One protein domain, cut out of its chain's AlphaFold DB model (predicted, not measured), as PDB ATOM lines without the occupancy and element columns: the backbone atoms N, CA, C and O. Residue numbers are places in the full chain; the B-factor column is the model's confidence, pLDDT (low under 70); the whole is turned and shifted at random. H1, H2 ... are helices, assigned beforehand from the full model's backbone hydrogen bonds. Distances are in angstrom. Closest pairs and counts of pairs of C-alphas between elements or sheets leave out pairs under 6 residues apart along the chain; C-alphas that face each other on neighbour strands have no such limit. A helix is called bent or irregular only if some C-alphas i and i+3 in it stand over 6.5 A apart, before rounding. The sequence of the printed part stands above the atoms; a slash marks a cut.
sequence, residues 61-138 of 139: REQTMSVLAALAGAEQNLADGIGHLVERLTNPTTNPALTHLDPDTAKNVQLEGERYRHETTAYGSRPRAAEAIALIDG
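What this domain is: This is residues 61 to 138 of the 139 residues of an uncharacterized protein of Streptomyces sp. WAC08241 (UniProt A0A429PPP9). The model is a long, narrow rod in which the helices make two nearly antiparallel rows side by side: H1 and then H2 run out along the length, and H3 and then H4 come back. H2 and H3 form a helical hairpin that makes the larger part of the rod, and H1 and H4 pair at the other end, where the first and last printed residues lie near each other. The printed part has 78 residues with four named helices, in the order H1, H2, H3, H4, and no named strand; its class is all helix. The whole is loose, with a radius of gyration of the C-alphas of 16.4 A, and the C-alphas span 55 by 19 by 12 A.

How they stand to each other: H1, residues 61 to 73, and H2, residues 78 to 90, run the same way at a shallow tilt of 29 degrees. They touch only at the corner by their link, through residues 70 to 72 of H1 and 78 to 79 of H2; their closest C-alphas, those of Leu 71 and Leu 78, are 4.9 A apart. H2 and H3, residues 103 to 123, touch and run opposite ways at a shallow tilt of 7 degrees, as a helical hairpin. Their closest C-alphas, those of Gly 83 and Arg 117, are 4.2 A apart. H3 and H4, residues 126 to 137, meet only through their link. H4 touches H1, opposite ways at a shallow tilt of 9 degrees, and their closest C-alphas, those of Gly 73 and Arg 126, are 4.8 A apart. H1 and H3 are apart, and so are H2 and H4. In H1, H2, H3 and H4 every O i to N i+4 pair is within hydrogen-bond range.

Where its parts are: H1 begins with C-alpha 61 at (59.654, 89.080, 56.863) and measures 15.0 A from first to last C-alpha. It is neither bent nor irregular, but only just: C-alphas 70 and 73 are 6.4 A apart. H2 measures 18.4 A. H3, the longest helix with 21 residues, measures 29.7 A and begins with C-alpha 103 at (49.990, 117.885, 97.520). H4 measures 16.1 A and ends with C-alpha 137 at (67.439, 88.572, 59.470).

The domain as a whole: The two C-alphas farthest apart, those of Asp 102 and Gly 138, are 54.8 A apart, while those of the first and last printed residues, Arg 61 and Gly 138, are 11.0 A apart. The printed part has no cut. The link from H2 to H3, residues 91 to 102, is long; those from H1 to H2 and from H3 to H4 are tight. The mean pLDDT of the printed part is 90.0, and residues 122 to 125 are under 70.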
ATOM      1  N   ARG A  61      58.462  89.108  55.998       92.88
ATOM      2  CA  ARG A  61      59.654  89.080  56.863       92.88
ATOM      3  C   ARG A  61      60.153  90.488  57.208       92.88
ATOM      4  O   ARG A  61      60.361  90.797  58.376       92.88
ATOM      5  N   GLU A  62      60.290  91.351  56.203       91.56
ATOM      6  CA  GLU A  62      60.739  92.741  56.375       91.56
ATOM      7  C   GLU A  62      59.750  93.562  57.211       91.56
ATOM      8  O   GLU A  62      60.154  94.299  58.113       91.56
ATOM      9  N   GLN A  63      58.445  93.396  56.964       92.56
ATOM     10  CA  GLN A  63      57.403  94.059  57.749       92.56
ATOM     11  C   GLN A  63      57.422  93.599  59.208       92.56
ATOM     12  O   GLN A  63      57.338  94.435  60.101       92.56
ATOM     13  N   THR A  64      57.607  92.301  59.460       93.38
ATOM     14  CA  THR A  64      57.701  91.741  60.816       93.38
ATOM     15  C   THR A  64      58.855  92.374  61.591       93.38
ATOM     16  O   THR A  64      58.658  92.859  62.703       93.38
ATOM     17  N   MET A  65      60.050  92.445  60.993       92.56
ATOM     18  CA  MET A  65      61.210  93.086  61.628       92.56
ATOM     19  C   MET A  65      60.968  94.576  61.892       92.56
ATOM     20  O   MET A  65      61.293  95.074  62.968       92.56
ATOM     21  N   SER A  66      60.352  95.275  60.936       92.06
ATOM     22  CA  SER A  66      60.049  96.707  61.048       92.06
ATOM     23  C   SER A  66      59.043  96.989  62.167       92.06
ATOM     24  O   SER A  66      59.231  97.917  62.952       92.06
ATOM     25  N   VAL A  67      58.005  96.158  62.285       93.06
ATOM     26  CA  VAL A  67      57.008  96.232  63.361       93.06
ATOM     27  C   VAL A  67      57.653  95.935  64.714       93.06
ATOM     28  O   VAL A  67      57.458  96.704  65.651       93.06
ATOM     29  N   LEU A  68      58.479  94.888  64.829       91.44
ATOM     30  CA  LEU A  68      59.203  94.584  66.070       91.44
ATOM     31  C   LEU A  68      60.123  95.737  66.492       91.44
ATOM     32  O   LEU A  68      60.149  96.106  67.669       91.44
ATOM     33  N   ALA A  69      60.838  96.346  65.543       89.94
ATOM     34  CA  ALA A  69      61.691  97.500  65.804       89.94
ATOM     35  C   ALA A  69      60.874  98.698  66.308       89.94
ATOM     36  O   ALA A  69      61.222  99.288  67.331       89.94
ATOM     37  N   ALA A  70      59.758  99.007  65.640       90.81
ATOM     38  CA  ALA A  70      58.870 100.107  66.005       90.81
ATOM     39  C   ALA A  70      58.170  99.897  67.358       90.81
ATOM     40  O   ALA A  70      57.940 100.866  68.080       90.81
ATOM     41  N   LEU A  71      57.838  98.655  67.719       90.25
ATOM     42  CA  LEU A  71      57.190  98.334  68.992       90.25
ATOM     43  C   LEU A  71      58.178  98.332  70.162       90.25
ATOM     44  O   LEU A  71      57.882  98.919  71.201       90.25
ATOM     45  N   ALA A  72      59.337  97.686  69.996       85.56
ATOM     46  CA  ALA A  72      60.246  97.413  71.110       85.56
ATOM     47  C   ALA A  72      61.744  97.331  70.758       85.56
ATOM     48  O   ALA A  72      62.560  97.346  71.672       85.56
ATOM     49  N   GLY A  73      62.135  97.201  69.486       75.31
ATOM     50  CA  GLY A  73      63.531  96.927  69.102       75.31
ATOM     51  C   GLY A  73      64.425  98.156  68.881       75.31
ATOM     52  O   GLY A  73      65.643  98.022  68.934       75.31
ATOM     53  N   ALA A  74      63.857  99.340  68.634       76.00
ATOM     54  CA  ALA A  74      64.616 100.573  68.394       76.00
ATOM     55  C   ALA A  74      64.918 101.360  69.688       76.00
ATOM     56  O   ALA A  74      64.262 101.153  70.710       76.00
ATOM     57  N   GLU A  75      65.880 102.295  69.641       74.38
ATOM     58  CA  GLU A  75      66.179 103.209  70.765       74.38
ATOM     59  C   GLU A  75      64.956 104.033  71.192       74.38
ATOM     60  O   GLU A  75      64.718 104.202  72.388       74.38
ATOM     61  N   GLN A  76      64.172 104.496  70.214       76.81
ATOM     62  CA  GLN A  76      62.864 105.118  70.404       76.81
ATOM     63  C   GLN A  76      61.816 104.232  69.739       76.81
ATOM     64  O   GLN A  76      61.894 103.952  68.543       76.81
ATOM     65  N   ASN A  77      60.853 103.768  70.523       86.38
ATOM     66  CA  ASN A  77      59.827 102.831  70.089       86.38
ATOM     67  C   ASN A  77      58.499 103.129  70.801       86.38
ATOM     68  O   ASN A  77      58.433 103.974  71.696       86.38
ATOM     69  N   LEU A  78      57.424 102.456  70.393       90.12
ATOM     70  CA  LEU A  78      56.093 102.703  70.945       90.12
ATOM     71  C   LEU A  78      55.997 102.382  72.441       90.12
ATOM     72  O   LEU A  78      55.274 103.087  73.140       90.12
ATOM     73  N   ALA A  79      56.745 101.400  72.959       89.00
ATOM     74  CA  ALA A  79      56.792 101.150  74.402       89.00
ATOM     75  C   ALA A  79      57.361 102.358  75.171       89.00
ATOM     76  O   ALA A  79      56.805 102.762  76.191       89.00
ATOM     77  N   ASP A  80      58.411 102.995  74.648       88.88
ATOM     78  CA  ASP A  80      58.968 104.231  75.218       88.88
ATOM     79  C   ASP A  80      57.963 105.394  75.148       88.88
ATOM     80  O   ASP A  80      57.759 106.121  76.123       88.88
ATOM     81  N   GLY A  81      57.251 105.514  74.022       91.06
ATOM     82  CA  GLY A  81      56.155 106.473  73.862       91.06
ATOM     83  C   GLY A  81      55.025 106.278  74.882       91.06
ATOM     84  O   GLY A  81      54.505 107.260  75.414       91.06
ATOM     85  N   ILE A  82      54.676 105.029  75.209       92.31
ATOM     86  CA  ILE A  82      53.699 104.697  76.258       92.31
ATOM     87  C   ILE A  82      54.225 105.112  77.636       92.31
ATOM     88  O   ILE A  82      53.487 105.741  78.393       92.31
ATOM     89  N   GLY A  83      55.499 104.846  77.944       93.00
ATOM     90  CA  GLY A  83      56.132 105.305  79.186       93.00
ATOM     91  C   GLY A  83      56.039 106.826  79.359       93.00
ATOM     92  O   GLY A  83      55.618 107.315  80.407       93.00
ATOM     93  N   HIS A  84      56.334 107.576  78.298       94.94
ATOM     94  CA  HIS A  84      56.171 109.031  78.261       94.94
ATOM     95  C   HIS A  84      54.717 109.498  78.426       94.94
ATOM     96  O   HIS A  84      54.459 110.508  79.085       94.94
ATOM     97  N   LEU A  85      53.754 108.789  77.831       96.12
ATOM     98  CA  LEU A  85      52.337 109.104  77.996       96.12
ATOM     99  C   LEU A  85      51.896 108.914  79.452       96.12
ATOM    100  O   LEU A  85      51.216 109.789  79.984       96.12
ATOM    101  N   VAL A  86      52.302 107.819  80.100       96.62
ATOM    102  CA  VAL A  86      51.988 107.562  81.514       96.62
ATOM    103  C   VAL A  86      52.559 108.669  82.398       96.62
ATOM    104  O   VAL A  86      51.789 109.289  83.126       96.62
ATOM    105  N   GLU A  87      53.847 109.004  82.261       97.44
ATOM    106  CA  GLU A  87      54.484 110.114  82.995       97.44
ATOM    107  C   GLU A  87      53.725 111.440  82.816       97.44
ATOM    108  O   GLU A  87      53.503 112.191  83.770       97.44
ATOM    109  N   ARG A  88      53.273 111.739  81.591       97.44
ATOM    110  CA  ARG A  88      52.482 112.943  81.310       97.44
ATOM    111  C   ARG A  88      51.112 112.912  81.988       97.44
ATOM    112  O   ARG A  88      50.650 113.950  82.468       97.44
ATOM    113  N   LEU A  89      50.436 111.765  81.975       97.75
ATOM    114  CA  LEU A  89      49.096 111.609  82.542       97.75
ATOM    115  C   LEU A  89      49.116 111.620  84.072       97.75
ATOM    116  O   LEU A  89      48.139 112.059  84.673       97.75
ATOM    117  N   THR A  90      50.206 111.198  84.705       98.38
ATOM    118  CA  THR A  90      50.370 111.228  86.164       98.38
ATOM    119  C   THR A  90      50.915 112.554  86.690       98.38
ATOM    120  O   THR A  90      50.948 112.757  87.899       98.38
ATOM    121  N   ASN A  91      51.347 113.472  85.821       97.62
ATOM    122  CA  ASN A  91      51.886 114.763  86.233       97.62
ATOM    123  C   ASN A  91      50.756 115.803  86.427       97.62
ATOM    124  O   ASN A  91      50.125 116.207  85.444       97.62
ATOM    125  N   PRO A  92      50.528 116.311  87.657       96.56
ATOM    126  CA  PRO A  92      49.465 117.282  87.945       96.56
ATOM    127  C   PRO A  92      49.614 118.623  87.217       96.56
ATOM    128  O   PRO A  92      48.632 119.333  87.016       96.56
ATOM    129  N   THR A  93      50.832 118.966  86.791       96.25
ATOM    130  CA  THR A  93      51.117 120.185  86.018       96.25
ATOM    131  C   THR A  93      50.603 120.073  84.583       96.25
ATOM    132  O   THR A  93      50.187 121.070  83.995       96.25
ATOM    133  N   THR A  94      50.628 118.872  83.996       96.44
ATOM    134  CA  THR A  94      50.217 118.641  82.599       96.44
ATOM    135  C   THR A  94      48.867 117.954  82.458       96.44
ATOM    136  O   THR A  94      48.298 117.988  81.366       96.44
ATOM    137  N   ASN A  95      48.344 117.358  83.531       97.25
ATOM    138  CA  ASN A  95      47.020 116.755  83.580       97.25
ATOM    139  C   ASN A  95      46.105 117.505  84.570       97.25
ATOM    140  O   ASN A  95      46.115 117.210  85.769       97.25
ATOM    141  N   PRO A  96      45.249 118.424  84.077       96.75
ATOM    142  CA  PRO A  96      44.321 119.182  84.914       96.75
ATOM    143  C   PRO A  96      43.368 118.316  85.744       96.75
ATOM    144  O   PRO A  96      42.890 118.768  86.785       96.75
ATOM    145  N   ALA A  97      43.109 117.071  85.328       96.69
ATOM    146  CA  ALA A  97      42.249 116.156  86.073       96.69
ATOM    147  C   ALA A  97      42.809 115.838  87.467       96.69
ATOM    148  O   ALA A  97      42.037 115.485  88.350       96.69
ATOM    149  N   LEU A  98      44.114 116.013  87.695       97.31
ATOM    150  CA  LEU A  98      44.774 115.734  88.973       97.31
ATOM    151  C   LEU A  98      44.883 116.957  89.896       97.31
ATOM    152  O   LEU A  98      45.400 116.847  91.003       97.31
ATOM    153  N   THR A  99      44.392 118.127  89.478       95.31
ATOM    154  CA  THR A  99      44.552 119.391  90.233       95.31
ATOM    155  C   THR A  99      43.834 119.418  91.584       95.31
ATOM    156  O   THR A  99      44.130 120.269  92.416       95.31
ATOM    157  N   HIS A 100      42.896 118.496  91.805       96.69
ATOM    158  CA  HIS A 100      42.122 118.378  93.040       96.69
ATOM    159  C   HIS A 100      42.765 117.451  94.084       96.69
ATOM    160  O   HIS A 100      42.241 117.341  95.191       96.69
ATOM    161  N   LEU A 101      43.857 116.763  93.734       96.94
ATOM    162  CA  LEU A 101      44.597 115.923  94.671       96.94
ATOM    163  C   LEU A 101      45.295 116.789  95.723       96.94
ATOM    164  O   LEU A 101      45.745 117.900  95.436       96.94
ATOM    165  N   ASP A 102      45.421 116.267  96.942       98.00
ATOM    166  CA  ASP A 102      46.273 116.897  97.943       98.00
ATOM    167  C   ASP A 102      47.757 116.846  97.507       98.00
ATOM    168  O   ASP A 102      48.139 115.973  96.718       98.00
ATOM    169  N   PRO A 103      48.611 117.766  97.996       97.31
ATOM    170  CA  PRO A 103      49.990 117.885  97.520       97.31
ATOM    171  C   PRO A 103      50.834 116.613  97.662       97.31
ATOM    172  O   PRO A 103      51.662 116.335  96.791       97.31
ATOM    173  N   ASP A 104      50.631 115.836  98.729       98.19
ATOM    174  CA  ASP A 104      51.413 114.626  98.980       98.19
ATOM    175  C   ASP A 104      50.983 113.501  98.028       98.19
ATOM    176  O   ASP A 104      51.832 112.862  97.399       98.19
ATOM    177  N   THR A 105      49.675 113.306  97.833       98.06
ATOM    178  CA  THR A 105      49.147 112.352  96.844       98.06
ATOM    179  C   THR A 105      49.555 112.736  95.424       98.06
ATOM    180  O   THR A 105      50.017 111.883  94.670       98.06
ATOM    181  N   ALA A 106      49.445 114.015  95.061       97.56
ATOM    182  CA  ALA A 106      49.823 114.521  93.743       97.56
ATOM    183  C   ALA A 106      51.301 114.233  93.423       97.56
ATOM    184  O   ALA A 106      51.628 113.757  92.334       97.56
ATOM    185  N   LYS A 107      52.188 114.452  94.403       97.62
ATOM    186  CA  LYS A 107      53.616 114.141  94.294       97.62
ATOM    187  C   LYS A 107      53.873 112.642  94.145       97.62
ATOM    188  O   LYS A 107      54.703 112.251  93.328       97.62
ATOM    189  N   ASN A 108      53.174 111.807  94.913       98.31
ATOM    190  CA  ASN A 108      53.328 110.355  94.828       98.31
ATOM    191  C   ASN A 108      52.856 109.816  93.473       98.31
ATOM    192  O   ASN A 108      53.570 109.035  92.856       98.31
ATOM    193  N   VAL A 109      51.707 110.277  92.968       98.06
ATOM    194  CA  VAL A 109      51.201 109.888  91.641       98.06
ATOM    195  C   VAL A 109      52.198 110.271  90.547       98.06
ATOM    196  O   VAL A 109      52.517 109.442  89.697       98.06
ATOM    197  N   GLN A 110      52.747 111.488  90.598       98.19
ATOM    198  CA  GLN A 110      53.784 111.912  89.660       98.19
ATOM    199  C   GLN A 110      55.014 110.994  89.723       98.19
ATOM    200  O   GLN A 110      55.471 110.524  88.680       98.19
ATOM    201  N   LEU A 111      55.515 110.707  90.930       98.00
ATOM    202  CA  LEU A 111      56.680 109.847  91.139       98.00
ATOM    203  C   LEU A 111      56.472 108.441  90.562       98.00
ATOM    204  O   LEU A 111      57.392 107.890  89.961       98.00
ATOM    205  N   GLU A 112      55.281 107.859  90.713       98.06
ATOM    206  CA  GLU A 112      54.978 106.542  90.144       98.06
ATOM    207  C   GLU A 112      54.997 106.551  88.609       98.06
ATOM    208  O   GLU A 112      55.500 105.611  87.998       98.06
ATOM    209  N   GLY A 113      54.542 107.627  87.960       96.50
ATOM    210  CA  GLY A 113      54.667 107.744  86.504       96.50
ATOM    211  C   GLY A 113      56.106 107.929  86.023       96.50
ATOM    212  O   GLY A 113      56.499 107.333  85.019       96.50
ATOM    213  N   GLU A 114      56.917 108.702  86.751       96.50
ATOM    214  CA  GLU A 114      58.356 108.845  86.476       96.50
ATOM    215  C   GLU A 114      59.081 107.496  86.613       96.50
ATOM    216  O   GLU A 114      59.883 107.123  85.749       96.50
ATOM    217  N   ARG A 115      58.754 106.723  87.659       95.19
ATOM    218  CA  ARG A 115      59.256 105.355  87.858       95.19
ATOM    219  C   ARG A 115      58.829 104.432  86.731       95.19
ATOM    220  O   ARG A 115      59.689 103.772  86.156       95.19
ATOM    221  N   TYR A 116      57.547 104.437  86.368       94.00
ATOM    222  CA  TYR A 116      57.029 103.609  85.280       94.00
ATOM    223  C   TYR A 116      57.761 103.884  83.965       94.00
ATOM    224  O   TYR A 116      58.179 102.947  83.283       94.00
ATOM    225  N   ARG A 117      57.969 105.159  83.611       92.50
ATOM    226  CA  ARG A 117      58.747 105.525  82.424       92.50
ATOM    227  C   ARG A 117      60.168 104.985  82.519       92.50
ATOM    228  O   ARG A 117      60.616 104.319  81.592       92.50
ATOM    229  N   HIS A 118      60.860 105.241  83.627       89.56
ATOM    230  CA  HIS A 118      62.231 104.773  83.811       89.56
ATOM    231  C   HIS A 118      62.329 103.245  83.701       89.56
ATOM    232  O   HIS A 118      63.201 102.737  83.001       89.56
ATOM    233  N   GLU A 119      61.428 102.506  84.344       87.88
ATOM    234  CA  GLU A 119      61.369 101.046  84.267       87.88
ATOM    235  C   GLU A 119      61.055 100.565  82.851       87.88
ATOM    236  O   GLU A 119      61.715  99.655  82.364       87.88
ATOM    237  N   THR A 120      60.132 101.211  82.141       83.31
ATOM    238  CA  THR A 120      59.804 100.865  80.749       83.31
ATOM    239  C   THR A 120      60.995 101.097  79.814       83.31
ATOM    240  O   THR A 120      61.288 100.266  78.951       83.31
ATOM    241  N   THR A 121      61.737 102.191  80.003       75.12
ATOM    242  CA  THR A 121      62.937 102.506  79.216       75.12
ATOM    243  C   THR A 121      64.121 101.596  79.586       75.12
ATOM    244  O   THR A 121      64.877 101.200  78.698       75.12
ATOM    245  N   ALA A 122      64.281 101.238  80.868       69.44
ATOM    246  CA  ALA A 122      65.414 100.457  81.383       69.44
ATOM    247  C   ALA A 122      65.232  98.929  81.288       69.44
ATOM    248  O   ALA A 122      66.206  98.214  81.061       69.44
ATOM    249  N   TYR A 123      64.005  98.425  81.447       56.69
ATOM    250  CA  TYR A 123      63.645  96.999  81.389       56.69
ATOM    251  C   TYR A 123      62.890  96.604  80.126       56.69
ATOM    252  O   TYR A 123      62.551  95.429  79.964       56.69
ATOM    253  N   GLY A 124      62.637  97.547  79.215       57.00
ATOM    254  CA  GLY A 124      62.066  97.226  77.919       57.00
ATOM    255  C   GLY A 124      62.864  96.090  77.291       57.00
ATOM    256  O   GLY A 124      64.094  96.128  77.254       57.00
ATOM    257  N   SER A 125      62.163  95.076  76.796       60.19
ATOM    258  CA  SER A 125      62.668  93.885  76.109       60.19
ATOM    259  C   SER A 125      63.456  94.195  74.824       60.19
ATOM    260  O   SER A 125      63.526  93.353  73.939       60.19
ATOM    261  N   ARG A 126      64.061  95.384  74.710       71.75
ATOM    262  CA  ARG A 126      64.854  95.889  73.592       71.75
ATOM    263  C   ARG A 126      65.938  94.899  73.183       71.75
ATOM    264  O   ARG A 126      65.960  94.564  72.003       71.75
ATOM    265  N   PRO A 127      66.749  94.320  74.102       76.75
ATOM    266  CA  PRO A 127      67.716  93.302  73.699       76.75
ATOM    267  C   PRO A 127      67.034  92.068  73.103       76.75
ATOM    268  O   PRO A 127      67.484  91.560  72.090       76.75
ATOM    269  N   ARG A 128      65.896  91.631  73.660       85.38
ATOM    270  CA  ARG A 128      65.161  90.448  73.179       85.38
ATOM    271  C   ARG A 128      64.480  90.675  71.833       85.38
ATOM    272  O   ARG A 128      64.487  89.789  70.988       85.38
ATOM    273  N   ALA A 129      63.899  91.853  71.628       85.50
ATOM    274  CA  ALA A 129      63.296  92.236  70.361       85.50
ATOM    275  C   ALA A 129      64.371  92.394  69.277       85.50
ATOM    276  O   ALA A 129      64.189  91.896  68.172       85.50
ATOM    277  N   ALA A 130      65.511  93.011  69.601       84.50
ATOM    278  CA  ALA A 130      66.653  93.113  68.696       84.50
ATOM    279  C   ALA A 130      67.268  91.738  68.371       84.50
ATOM    280  O   ALA A 130      67.545  91.465  67.208       84.50
ATOM    281  N   GLU A 131      67.412  90.849  69.361       87.00
ATOM    282  CA  GLU A 131      67.827  89.451  69.164       87.00
ATOM    283  C   GLU A 131      66.863  88.715  68.223       87.00
ATOM    284  O   GLU A 131      67.298  88.063  67.278       87.00
ATOM    285  N   ALA A 132      65.550  88.852  68.432       88.94
ATOM    286  CA  ALA A 132      64.550  88.257  67.551       88.94
ATOM    287  C   ALA A 132      64.647  88.809  66.120       88.94
ATOM    288  O   ALA A 132      64.573  88.038  65.169       88.94
ATOM    289  N   ILE A 133      64.857  90.119  65.958       90.19
ATOM    290  CA  ILE A 133      65.073  90.741  64.646       90.19
ATOM    291  C   ILE A 133      66.333  90.178  63.978       90.19
ATOM    292  O   ILE A 133      66.257  89.792  62.818       90.19
ATOM    293  N   ALA A 134      67.455  90.069  64.696       89.19
ATOM    294  CA  ALA A 134      68.702  89.512  64.162       89.19
ATOM    295  C   ALA A 134      68.530  88.055  63.703       89.19
ATOM    296  O   ALA A 134      68.908  87.703  62.586       89.19
ATOM    297  N   LEU A 135      67.844  87.236  64.508       92.69
ATOM    298  CA  LEU A 135      67.505  85.859  64.146       92.69
ATOM    299  C   LEU A 135      66.596  85.794  62.915       92.69
ATOM    300  O   LEU A 135      66.788  84.936  62.052       92.69
ATOM    301  N   ILE A 136      65.613  86.697  62.814       91.19
ATOM    302  CA  ILE A 136      64.756  86.792  61.632       91.19
ATOM    303  C   ILE A 136      65.582  87.204  60.421       91.19
ATOM    304  O   ILE A 136      65.327  86.652  59.358       91.19
ATOM    305  N   ASP A 137      66.549  88.113  60.548       90.38
ATOM    306  CA  ASP A 137      67.439  88.572  59.470       90.38
ATOM    307  C   ASP A 137      68.484  87.514  59.057       90.38
ATOM    308  O   ASP A 137      68.906  87.454  57.899       90.38
ATOM    309  N   GLY A 138      68.772  86.563  59.950       85.56
ATOM    310  CA  GLY A 138      69.667  85.429  59.712       85.56
ATOM    311  C   GLY A 138      71.120  85.699  60.106       85.56
ATOM    312  O   GLY A 138      72.021  85.132  59.485       85.56
TER     313      GLY A 138